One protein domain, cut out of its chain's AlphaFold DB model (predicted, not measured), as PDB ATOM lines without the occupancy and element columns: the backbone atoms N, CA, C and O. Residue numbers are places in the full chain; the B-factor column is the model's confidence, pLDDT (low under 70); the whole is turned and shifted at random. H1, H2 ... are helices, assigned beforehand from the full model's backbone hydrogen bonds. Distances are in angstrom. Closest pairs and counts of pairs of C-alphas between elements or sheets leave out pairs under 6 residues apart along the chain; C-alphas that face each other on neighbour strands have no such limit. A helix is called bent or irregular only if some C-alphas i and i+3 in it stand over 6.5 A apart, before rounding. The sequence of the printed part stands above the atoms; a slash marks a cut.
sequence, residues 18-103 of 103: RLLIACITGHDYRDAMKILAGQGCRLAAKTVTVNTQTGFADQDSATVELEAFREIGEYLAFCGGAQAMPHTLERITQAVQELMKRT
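What this domain is: This is residues 18 to 103 of the 103 residues of an uncharacterized protein of bacteria symbiont BFo1 of Frankliniella occidentalis (UniProt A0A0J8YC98). Four helices, H1, H2, H5 and H4, stand side by side in a small bundle, each running opposite ways to its neighbours in that ring; H4 and H5 are the long pair, and the shorter H1 and H2 cover one side of them. The small helix H3 packs on H2 and H5, and a long loop, residues 46 to 60, passes round the outside of H5 on its way to H4. The printed part has 86 residues with five named helices, H1 to H5 in chain order, and no named strand; the class is all helix. The whole is compact, with a radius of gyration of the C-alphas of 11.7 A, and spans 33 by 24 by 22 A.

How they stand to each other: H1, residues 18 to 25, touches H2, residues 29 to 39, at a shallow tilt of 22 degrees, opposite ways; their closest C-alphas, of Leu 20 and Ala 32, are 5.5 A apart, and the two form a helical hairpin. H3, residues 42 to 45, touches H2, with the C-alphas of Ala 37 and Ala 44 closest at 5.0 A. H4, residues 61 to 76, touches H1 at a shallow tilt of 4 degrees, opposite ways, closest at the C-alphas of Ile 21 and Phe 69, 6.5 A. H5, residues 85 to 101, forms a helical hairpin with H4: they touch at a shallow tilt of 26 degrees, opposite ways, and the C-alphas of Ala 68 and Ile 92 are closest at 5.1 A. H5 also touches H2, opposite ways at a shallow tilt of 17 degrees, closest at the C-alphas of Tyr 29 and Met 100, 6.0 A. With residues 90 to 94 alone H5 touches H3, where the C-alphas of Ala 44 and Thr 93 are closest at 6.1 A. H1 and H5 are close but not clearly touching, with the C-alphas of Ile 24 and Val 96 closest at 7.4 A. H2 and H4 are apart. Every O i to N i+4 pair is within hydrogen-bond range in H2, H4 and H5; in H1 3 of 4 are, and H3 is too short for such a pair.

Where its parts are: H1 begins at C-alpha 18, (138.314, 113.963, 111.692), and is 12.6 A long; it is only just irregular, with C-alphas 18 and 21 6.9 A apart. H2 is 15.2 A long and H3 5.7 A. H4 begins at C-alpha 61, (146.747, 97.950, 100.878), and is 22.3 A long. H5, 24.3 A long, ends at C-alpha 101, (139.314, 91.997, 105.367).

The domain as a whole: The C-alphas of Gly 81 and Thr 103, the two farthest apart, are 33.3 A apart. The printed part has no cut. The links H1 to H2 and H2 to H3 are tight, H4 to H5 is short, and H3 to H4, with 15 residues, is long. The mean pLDDT of the printed part is 96.0, and no printed residue is under 70.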
ATOM      1  N   ARG A  18     136.889 113.611 111.784       97.00
ATOM      2  CA  ARG A  18     138.314 113.963 111.692       97.00
ATOM      3  C   ARG A  18     139.236 112.871 112.237       97.00
ATOM      4  O   ARG A  18     140.416 112.860 111.898       97.00
ATOM      5  N   LEU A  19     138.710 111.931 113.022       97.94
ATOM      6  CA  LEU A  19     139.466 110.788 113.537       97.94
ATOM      7  C   LEU A  19     139.663 109.678 112.497       97.94
ATOM      8  O   LEU A  19     140.496 108.806 112.716       97.94
ATOM      9  N   LEU A  20     138.962 109.708 111.355       98.25
ATOM     10  CA  LEU A  20     139.030 108.637 110.350       98.25
ATOM     11  C   LEU A  20     140.457 108.353 109.871       98.25
ATOM     12  O   LEU A  20     140.830 107.191 109.736       98.25
ATOM     13  N   ILE A  21     141.265 109.397 109.662       98.06
ATOM     14  CA  ILE A  21     142.667 109.238 109.252       98.06
ATOM     15  C   ILE A  21     143.455 108.514 110.344       98.06
ATOM     16  O   ILE A  21     144.135 107.537 110.051       98.06
ATOM     17  N   ALA A  22     143.316 108.948 111.601       97.94
ATOM     18  CA  ALA A  22     143.997 108.321 112.729       97.94
ATOM     19  C   ALA A  22     143.596 106.847 112.879       97.94
ATOM     20  O   ALA A  22     144.469 106.001 113.045       97.94
ATOM     21  N   CYS A  23     142.304 106.527 112.740       98.25
ATOM     22  CA  CYS A  23     141.831 105.147 112.792       98.25
ATOM     23  C   CYS A  23     142.425 104.286 111.671       98.25
ATOM     24  O   CYS A  23     142.815 103.154 111.925       98.25
ATOM     25  N   ILE A  24     142.508 104.794 110.437       98.00
ATOM     26  CA  ILE A  24     143.093 104.029 109.327       98.00
ATOM     27  C   ILE A  24     144.594 103.823 109.554       98.00
ATOM     28  O   ILE A  24     145.052 102.691 109.476       98.00
ATOM     29  N   THR A  25     145.345 104.867 109.919       97.25
ATOM     30  CA  THR A  25     146.788 104.757 110.211       97.25
ATOM     31  C   THR A  25     147.086 103.841 111.401       97.25
ATOM     32  O   THR A  25     148.099 103.148 111.403       97.25
ATOM     33  N   GLY A  26     146.218 103.825 112.415       97.31
ATOM     34  CA  GLY A  26     146.321 102.939 113.580       97.31
ATOM     35  C   GLY A  26     145.805 101.517 113.344       97.31
ATOM     36  O   GLY A  26     145.898 100.686 114.242       97.31
ATOM     37  N   HIS A  27     145.259 101.224 112.158       96.69
ATOM     38  CA  HIS A  27     144.536  99.986 111.844       96.69
ATOM     39  C   HIS A  27     143.311  99.720 112.752       96.69
ATOM     40  O   HIS A  27     142.834  98.589 112.878       96.69
ATOM     41  N   ASP A  28     142.730 100.770 113.338       97.50
ATOM     42  CA  ASP A  28     141.533 100.740 114.186       97.50
ATOM     43  C   ASP A  28     140.243 100.737 113.340       97.50
ATOM     44  O   ASP A  28     139.328 101.552 113.506       97.50
ATOM     45  N   TYR A  29     140.136  99.794 112.398       97.25
ATOM     46  CA  TYR A  29     139.066  99.775 111.388       97.25
ATOM     47  C   TYR A  29     137.655  99.662 111.974       97.25
ATOM     48  O   TYR A  29     136.691 100.154 111.387       97.25
ATOM     49  N   ARG A  30     137.501  99.055 113.157       96.56
ATOM     50  CA  ARG A  30     136.197  98.986 113.837       96.56
ATOM     51  C   ARG A  30     135.717 100.365 114.271       96.56
ATOM     52  O   ARG A  30     134.526 100.644 114.167       96.56
ATOM     53  N   ASP A  31     136.625 101.210 114.745       97.31
ATOM     54  CA  ASP A  31     136.283 102.560 115.176       97.31
ATOM     55  C   ASP A  31     136.052 103.467 113.966       97.31
ATOM     56  O   ASP A  31     135.061 104.198 113.949       97.31
ATOM     57  N   ALA A  32     136.821 103.292 112.883       98.19
ATOM     58  CA  ALA A  32     136.509 103.920 111.596       98.19
ATOM     59  C   ALA A  32     135.080 103.581 111.119       98.19
ATOM     60  O   ALA A  32     134.319 104.474 110.744       98.19
ATOM     61  N   MET A  33     134.664 102.311 111.202       98.12
ATOM     62  CA  MET A  33     133.301 101.891 110.846       98.12
ATOM     63  C   MET A  33     132.233 102.505 111.764       98.12
ATOM     64  O   MET A  33     131.182 102.925 111.278       98.12
ATOM     65  N   LYS A  34     132.492 102.634 113.073       97.31
ATOM     66  CA  LYS A  34     131.578 103.336 113.996       97.31
ATOM     67  C   LYS A  34     131.414 104.807 113.616       97.31
ATOM     68  O   LYS A  34     130.283 105.294 113.572       97.31
ATOM     69  N   ILE A  35     132.512 105.498 113.308       97.94
ATOM     70  CA  ILE A  35     132.492 106.901 112.876       97.94
ATOM     71  C   ILE A  35     131.675 107.045 111.584       97.94
ATOM     72  O   ILE A  35     130.758 107.865 111.523       97.94
ATOM     73  N   LEU A  36     131.933 106.205 110.575       97.62
ATOM     74  CA  LEU A  36     131.211 106.215 109.293       97.62
ATOM     75  C   LEU A  36     129.711 105.927 109.457       97.62
ATOM     76  O   LEU A  36     128.876 106.567 108.808       97.62
ATOM     77  N   ALA A  37     129.347 105.007 110.353       96.12
ATOM     78  CA  ALA A  37     127.954 104.751 110.708       96.12
ATOM     79  C   ALA A  37     127.311 105.976 111.384       96.12
ATOM     80  O   ALA A  37     126.185 106.336 111.038       96.12
ATOM     81  N   GLY A  38     128.038 106.665 112.272       94.88
ATOM     82  CA  GLY A  38     127.618 107.926 112.896       94.88
ATOM     83  C   GLY A  38     127.391 109.060 111.888       94.88
ATOM     84  O   GLY A  38     126.443 109.834 112.021       94.88
ATOM     85  N   GLN A  39     128.174 109.103 110.805       94.31
ATOM     86  CA  GLN A  39     127.930 110.031 109.691       94.31
ATOM     87  C   GLN A  39     126.693 109.656 108.853       94.31
ATOM     88  O   GLN A  39     126.137 110.490 108.133       94.31
ATOM     89  N   GLY A  40     126.180 108.435 109.015       93.12
ATOM     90  CA  GLY A  40     124.970 107.939 108.361       93.12
ATOM     91  C   GLY A  40     125.231 107.021 107.169       93.12
ATOM     92  O   GLY A  40     124.302 106.763 106.400       93.12
ATOM     93  N   CYS A  41     126.456 106.513 106.998       95.25
ATOM     94  CA  CYS A  41     126.753 105.552 105.943       95.25
ATOM     95  C   CYS A  41     126.180 104.171 106.288       95.25
ATOM     96  O   CYS A  41     126.614 103.505 107.226       95.25
ATOM     97  N   ARG A  42     125.204 103.698 105.504       93.44
ATOM     98  CA  ARG A  42     124.516 102.416 105.764       93.44
ATOM     99  C   ARG A  42     125.416 101.201 105.581       93.44
ATOM    100  O   ARG A  42     125.191 100.177 106.222       93.44
ATOM    101  N   LEU A  43     126.412 101.295 104.700       93.56
ATOM    102  CA  LEU A  43     127.380 100.217 104.490       93.56
ATOM    103  C   LEU A  43     128.205  99.950 105.753       93.56
ATOM    104  O   LEU A  43     128.573  98.803 105.992       93.56
ATOM    105  N   ALA A  44     128.412 100.969 106.592       93.88
ATOM    106  CA  ALA A  44     129.214 100.864 107.804       93.88
ATOM    107  C   ALA A  44     128.554 100.019 108.912       93.88
ATOM    108  O   ALA A  44     129.229  99.542 109.818       93.88
ATOM    109  N   ALA A  45     127.242  99.777 108.822       88.25
ATOM    110  CA  ALA A  45     126.519  98.895 109.739       88.25
ATOM    111  C   ALA A  45     126.566  97.410 109.328       88.25
ATOM    112  O   ALA A  45     126.044  96.557 110.045       88.25
ATOM    113  N   LYS A  46     127.134  97.082 108.160       89.50
ATOM    114  CA  LYS A  46     127.187  95.704 107.658       89.50
ATOM    115  C   LYS A  46     128.400  94.965 108.214       89.50
ATOM    116  O   LYS A  46     129.502  95.505 108.247       89.50
ATOM    117  N   THR A  47     128.202  93.696 108.560       91.31
ATOM    118  CA  THR A  47     129.295  92.782 108.911       91.31
ATOM    119  C   THR A  47     130.258  92.629 107.736       91.31
ATOM    120  O   THR A  47     129.844  92.334 106.613       91.31
ATOM    121  N   VAL A  48     131.549  92.811 108.008       93.88
ATOM    122  CA  VAL A  48     132.626  92.601 107.038       93.88
ATOM    123  C   VAL A  48     133.067  91.145 107.099       93.88
ATOM    124  O   VAL A  48     133.299  90.600 108.173       93.88
ATOM    125  N   THR A  49     133.158  90.507 105.937       92.50
ATOM    126  CA  THR A  49     133.637  89.131 105.780       92.50
ATOM    127  C   THR A  49     134.637  89.087 104.635       92.50
ATOM    128  O   THR A  49     134.660  89.993 103.801       92.50
ATOM    129  N   VAL A  50     135.396  87.997 104.520       89.62
ATOM    130  CA  VAL A  50     136.328  87.780 103.397       89.62
ATOM    131  C   VAL A  50     135.658  87.894 102.017       89.62
ATOM    132  O   VAL A  50     136.310  88.272 101.050       89.62
ATOM    133  N   ASN A  51     134.342  87.663 101.932       91.62
ATOM    134  CA  ASN A  51     133.560  87.739 100.694       91.62
ATOM    135  C   ASN A  51     132.934  89.120 100.433       91.62
ATOM    136  O   ASN A  51     132.254  89.305  99.424       91.62
ATOM    137  N   THR A  52     133.109  90.094 101.332       92.88
ATOM    138  CA  THR A  52     132.555  91.441 101.148       92.88
ATOM    139  C   THR A  52     133.191  92.102  99.921       92.88
ATOM    140  O   THR A  52     134.414  92.230  99.829       92.88
ATOM    141  N   GLN A  53     132.356  92.525  98.970       94.12
ATOM    142  CA  GLN A  53     132.783  93.222  97.756       94.12
ATOM    143  C   GLN A  53     132.934  94.722  98.020       94.12
ATOM    144  O   GLN A  53     131.993  95.379  98.461       94.12
ATOM    145  N   THR A  54     134.117  95.254  97.724       94.75
ATOM    146  CA  THR A  54     134.525  96.630  98.061       94.75
ATOM    147  C   THR A  54     134.928  97.447  96.831       94.75
ATOM    148  O   THR A  54     135.059  98.663  96.914       94.75
ATOM    149  N   GLY A  55     135.133  96.796  95.680       95.38
ATOM    150  CA  GLY A  55     135.700  97.430  94.485       95.38
ATOM    151  C   GLY A  55     137.214  97.670  94.562       95.38
ATOM    152  O   GLY A  55     137.764  98.306  93.672       95.38
ATOM    153  N   PHE A  56     137.881  97.156  95.601       96.75
ATOM    154  CA  PHE A  56     139.316  97.331  95.852       96.75
ATOM    155  C   PHE A  56     140.103  96.008  95.868       96.75
ATOM    156  O   PHE A  56     141.274  95.988  96.235       96.75
ATOM    157  N   ALA A  57     139.469  94.896  95.479       93.88
ATOM    158  CA  ALA A  57     140.058  93.556  95.567       93.88
ATOM    159  C   ALA A  57     141.376  93.415  94.779       93.88
ATOM    160  O   ALA A  57     142.266  92.692  95.217       93.88
ATOM    161  N   ASP A  58     141.511  94.141  93.667       95.00
ATOM    162  CA  ASP A  58     142.681  94.086  92.779       95.00
ATOM    163  C   ASP A  58     143.780  95.106  93.143       95.00
ATOM    164  O   ASP A  58     144.747  95.264  92.401       95.00
ATOM    165  N   GLN A  59     143.637  95.833  94.257       96.62
ATOM    166  CA  GLN A  59     144.578  96.876  94.689       96.62
ATOM    167  C   GLN A  59     145.349  96.447  95.942       96.62
ATOM    168  O   GLN A  59     144.787  95.799  96.824       96.62
ATOM    169  N   ASP A  60     146.616  96.841  96.076       97.00
ATOM    170  CA  ASP A  60     147.379  96.631  97.315       97.00
ATOM    171  C   ASP A  60     146.898  97.540  98.463       97.00
ATOM    172  O   ASP A  60     146.127  98.476  98.256       97.00
ATOM    173  N   SER A  61     147.281  97.232  99.707       96.25
ATOM    174  CA  SER A  61     146.747  97.950 100.878       96.25
ATOM    175  C   SER A  61     147.166  99.418 100.912       96.25
ATOM    176  O   SER A  61     146.351 100.258 101.274       96.25
ATOM    177  N   ALA A  62     148.382  99.738 100.461       96.94
ATOM    178  CA  ALA A  62     148.870 101.114 100.415       96.94
ATOM    179  C   ALA A  62     148.043 101.976  99.448       96.94
ATOM    180  O   ALA A  62     147.721 103.125  99.748       96.94
ATOM    181  N   THR A  63     147.646 101.408  98.310       98.19
ATOM    182  CA  THR A  63     146.763 102.063  97.341       98.19
ATOM    183  C   THR A  63     145.372 102.285  97.935       98.19
ATOM    184  O   THR A  63     144.821 103.379  97.824       98.19
ATOM    185  N   VAL A  64     144.819 101.286  98.631       98.44
ATOM    186  CA  VAL A  64     143.506 101.407  99.290       98.44
ATOM    187  C   VAL A  64     143.522 102.459 100.406       98.44
ATOM    188  O   VAL A  64     142.577 103.240 100.521       98.44
ATOM    189  N   GLU A  65     144.588 102.521 101.207       98.12
ATOM    190  CA  GLU A  65     144.779 103.555 102.234       98.12
ATOM    191  C   GLU A  65     144.855 104.955 101.621       98.12
ATOM    192  O   GLU A  65     144.165 105.866 102.082       98.12
ATOM    193  N   LEU A  66     145.639 105.125 100.551       98.25
ATOM    194  CA  LEU A  66     145.756 106.402  99.850       98.25
ATOM    195  C   LEU A  66     144.399 106.883  99.319       98.25
ATOM    196  O   LEU A  66     144.048 108.052  99.496       98.25
ATOM    197  N   GLU A  67     143.621 105.986  98.712       98.25
ATOM    198  CA  GLU A  67     142.263 106.290  98.254       98.25
ATOM    199  C   GLU A  67     141.345 106.671  99.418       98.25
ATOM    200  O   GLU A  67     140.614 107.657  99.329       98.25
ATOM    201  N   ALA A  68     141.420 105.962 100.548       98.50
ATOM    202  CA  ALA A  68     140.653 106.322 101.735       98.50
ATOM    203  C   ALA A  68     141.013 107.727 102.242       98.50
ATOM    204  O   ALA A  68     140.117 108.517 102.539       98.50
ATOM    205  N   PHE A  69     142.303 108.076 102.306       98.62
ATOM    206  CA  PHE A  69     142.748 109.404 102.734       98.62
ATOM    207  C   PHE A  69     142.286 110.510 101.786       98.62
ATOM    208  O   PHE A  69     141.839 111.560 102.254       98.62
ATOM    209  N   ARG A  70     142.346 110.273 100.470       98.56
ATOM    210  CA  ARG A  70     141.836 111.206  99.459       98.56
ATOM    211  C   ARG A  70     140.348 111.474  99.672       98.56
ATOM    212  O   ARG A  70     139.950 112.628  99.811       98.56
ATOM    213  N   GLU A  71     139.548 110.418  99.771       98.56
ATOM    214  CA  GLU A  71     138.096 110.520  99.951       98.56
ATOM    215  C   GLU A  71     137.727 111.153 101.305       98.56
ATOM    216  O   GLU A  71     136.803 111.959 101.378       98.56
ATOM    217  N   ILE A  72     138.473 110.876 102.384       98.56
ATOM    218  CA  ILE A  72     138.294 111.573 103.669       98.56
ATOM    219  C   ILE A  72     138.566 113.071 103.511       98.56
ATOM    220  O   ILE A  72     137.789 113.883 104.009       98.56
ATOM    221  N   GLY A  73     139.637 113.451 102.812       98.19
ATOM    222  CA  GLY A  73     139.931 114.852 102.517       98.19
ATOM    223  C   GLY A  73     138.795 115.528 101.749       98.19
ATOM    224  O   GLY A  73     138.354 116.613 102.130       98.19
ATOM    225  N   GLU A  74     138.270 114.863 100.718       97.81
ATOM    226  CA  GLU A  74     137.129 115.347  99.932       97.81
ATOM    227  C   GLU A  74     135.855 115.488 100.771       97.81
ATOM    228  O   GLU A  74     135.146 116.491 100.644       97.81
ATOM    229  N   TYR A  75     135.596 114.531 101.667       97.38
ATOM    230  CA  TYR A  75     134.493 114.600 102.619       97.38
ATOM    231  C   TYR A  75     134.653 115.826 103.516       97.38
ATOM    232  O   TYR A  75     133.809 116.715 103.488       97.38
ATOM    233  N   LEU A  76     135.778 115.951 104.228       96.62
ATOM    234  CA  LEU A  76     136.031 117.061 105.153       96.62
ATOM    235  C   LEU A  76     135.968 118.436 104.470       96.62
ATOM    236  O   LEU A  76     135.466 119.390 105.066       96.62
ATOM    237  N   ALA A  77     136.431 118.536 103.223       96.88
ATOM    238  CA  ALA A  77     136.378 119.758 102.423       96.88
ATOM    239  C   ALA A  77     134.997 120.040 101.801       96.88
ATOM    240  O   ALA A  77     134.806 121.098 101.199       96.88
ATOM    241  N   PHE A  78     134.031 119.125 101.944       95.81
ATOM    242  CA  PHE A  78     132.701 119.201 101.336       95.81
ATOM    243  C   PHE A  78     132.754 119.333  99.800       95.81
ATOM    244  O   PHE A  78     131.942 120.029  99.179       95.81
ATOM    245  N   CYS A  79     133.724 118.658  99.175       96.62
ATOM    246  CA  CYS A  79     133.922 118.658  97.728       96.62
ATOM    247  C   CYS A  79     132.674 118.131  97.004       96.62
ATOM    248  O   CYS A  79     132.104 117.113  97.381       96.62
ATOM    249  N   GLY A  80     132.211 118.842  95.970       94.50
ATOM    250  CA  GLY A  80     130.984 118.483  95.238       94.50
ATOM    251  C   GLY A  80     129.674 118.737  96.005       94.50
ATOM    252  O   GLY A  80     128.589 118.499  95.472       94.50
ATOM    253  N   GLY A  81     129.749 119.262  97.231       94.88
ATOM    254  CA  GLY A  81     128.597 119.627  98.046       94.88
ATOM    255  C   GLY A  81     127.745 118.439  98.507       94.88
ATOM    256  O   GLY A  81     128.124 117.273  98.408       94.88
ATOM    257  N   ALA A  82     126.538 118.739  98.993       93.88
ATOM    258  CA  ALA A  82     125.632 117.761  99.607       93.88
ATOM    259  C   ALA A  82     125.309 116.541  98.722       93.88
ATOM    260  O   ALA A  82     125.000 115.472  99.242       93.88
ATOM    261  N   GLN A  83     125.356 116.701  97.397       93.56
ATOM    262  CA  GLN A  83     125.058 115.627  96.448       93.56
ATOM    263  C   GLN A  83     126.172 114.574  96.381       93.56
ATOM    264  O   GLN A  83     125.873 113.404  96.154       93.56
ATOM    265  N   ALA A  84     127.428 114.971  96.605       95.00
ATOM    266  CA  ALA A  84     128.581 114.075  96.548       95.00
ATOM    267  C   ALA A  84     128.783 113.288  97.853       95.00
ATOM    268  O   ALA A  84     129.202 112.134  97.821       95.00
ATOM    269  N   MET A  85     128.423 113.870  99.001       95.38
ATOM    270  CA  MET A  85     128.751 113.312 100.318       95.38
ATOM    271  C   MET A  85     128.303 111.863 100.571       95.38
ATOM    272  O   MET A  85     129.069 111.126 101.194       95.38
ATOM    273  N   PRO A  86     127.116 111.402 100.119       94.69
ATOM    274  CA  PRO A  86     126.757 109.993 100.254       94.69
ATOM    275  C   PRO A  86     127.739 109.071  99.525       94.69
ATOM    276  O   PRO A  86     128.142 108.057 100.087       94.69
ATOM    277  N   HIS A  87     128.158 109.446  98.314       95.75
ATOM    278  CA  HIS A  87     129.114 108.669  97.532       95.75
ATOM    279  C   HIS A  87     130.493 108.659  98.193       95.75
ATOM    280  O   HIS A  87     131.061 107.588  98.387       95.75
ATOM    281  N   THR A  88     130.988 109.820  98.625       97.44
ATOM    282  CA  THR A  88     132.275 109.930  99.324       97.44
ATOM    283  C   THR A  88     132.295 109.061 100.589       97.44
ATOM    284  O   THR A  88     133.213 108.269 100.788       97.44
ATOM    285  N   LEU A  89     131.240 109.099 101.416       96.88
ATOM    286  CA  LEU A  89     131.127 108.230 102.597       96.88
ATOM    287  C   LEU A  89     131.105 106.736 102.245       96.88
ATOM    288  O   LEU A  89     131.703 105.928 102.962       96.88
ATOM    289  N   GLU A  90     130.423 106.349 101.165       97.69
ATOM    290  CA  GLU A  90     130.419 104.963 100.684       97.69
ATOM    291  C   GLU A  90     131.812 104.522 100.233       97.69
ATOM    292  O   GLU A  90     132.239 103.429 100.609       97.69
ATOM    293  N   ARG A  91     132.550 105.374  99.510       98.44
ATOM    294  CA  ARG A  91     133.920 105.094  99.057       98.44
ATOM    295  C   ARG A  91     134.888 104.912 100.221       98.44
ATOM    296  O   ARG A  91     135.586 103.897 100.256       98.44
ATOM    297  N   ILE A  92     134.860 105.808 101.212       98.56
ATOM    298  CA  ILE A  92     135.659 105.655 102.441       98.56
ATOM    299  C   ILE A  92     135.300 104.333 103.133       98.56
ATOM    300  O   ILE A  92     136.179 103.563 103.513       98.56
ATOM    301  N   THR A  93     134.003 104.027 103.253       98.56
ATOM    302  CA  THR A  93     133.542 102.795 103.911       98.56
ATOM    303  C   THR A  93     134.026 101.546 103.190       98.56
ATOM    304  O   THR A  93     134.495 100.617 103.835       98.56
ATOM    305  N   GLN A  94     133.945 101.510 101.862       98.56
ATOM    306  CA  GLN A  94     134.432 100.386 101.065       98.56
ATOM    307  C   GLN A  94     135.940 100.173 101.228       98.56
ATOM    308  O   GLN A  94     136.374  99.029 101.337       98.56
ATOM    309  N   ALA A  95     136.722 101.254 101.286       98.50
ATOM    310  CA  ALA A  95     138.159 101.166 101.520       98.50
ATOM    311  C   ALA A  95     138.460 100.597 102.917       98.50
ATOM    312  O   ALA A  95     139.215  99.636 103.042       98.50
ATOM    313  N   VAL A  96     137.785 101.096 103.961       98.31
ATOM    314  CA  VAL A  96     137.914 100.566 105.333       98.31
ATOM    315  C   VAL A  96     137.494  99.096 105.410       98.31
ATOM    316  O   VAL A  96     138.178  98.295 106.042       98.31
ATOM    317  N   GLN A  97     136.400  98.707 104.747       98.12
ATOM    318  CA  GLN A  97     135.972  97.308 104.671       98.12
ATOM    319  C   GLN A  97     137.023  96.430 103.990       98.12
ATOM    320  O   GLN A  97     137.226  95.295 104.413       98.12
ATOM    321  N   GLU A  98     137.694  96.935 102.956       98.12
ATOM    322  CA  GLU A  98     138.748  96.193 102.274       98.12
ATOM    323  C   GLU A  98     139.973  95.997 103.165       98.12
ATOM    324  O   GLU A  98     140.457  94.875 103.289       98.12
ATOM    325  N   LEU A  99     140.430  97.050 103.841       97.19
ATOM    326  CA  LEU A  99     141.550  96.967 104.782       97.19
ATOM    327  C   LEU A  99     141.234  96.029 105.957       97.19
ATOM    328  O   LEU A  99     142.059  95.196 106.336       97.19
ATOM    329  N   MET A 100     140.001  96.078 106.466       96.19
ATOM    330  CA  MET A 100     139.523  95.201 107.536       96.19
ATOM    331  C   MET A 100     139.476  93.719 107.134       96.19
ATOM    332  O   MET A 100     139.633  92.856 107.987       96.19
ATOM    333  N   LYS A 101     139.262  93.392 105.853       94.56
ATOM    334  CA  LYS A 101     139.314  91.997 105.367       94.56
ATOM    335  C   LYS A 101     140.727  91.419 105.347       94.56
ATOM    336  O   LYS A 101     140.874  90.201 105.290       94.56
ATOM    337  N   ARG A 102     141.736  92.289 105.273       92.12
ATOM    338  CA  ARG A 102     143.150  91.932 105.091       92.12
ATOM    339  C   ARG A 102     143.903  91.796 106.416       92.12
ATOM    340  O   ARG A 102     145.063  91.394 106.391       92.12
ATOM    341  N   THR A 103     143.261  92.160 107.526       82.56
ATOM    342  CA  THR A 103     143.770  92.041 108.900       82.56
ATOM    343  C   THR A 103     143.285  90.753 109.548       82.56
ATOM    344  O   THR A 103     144.090  90.155 110.293       82.56
TER     345      THR A 103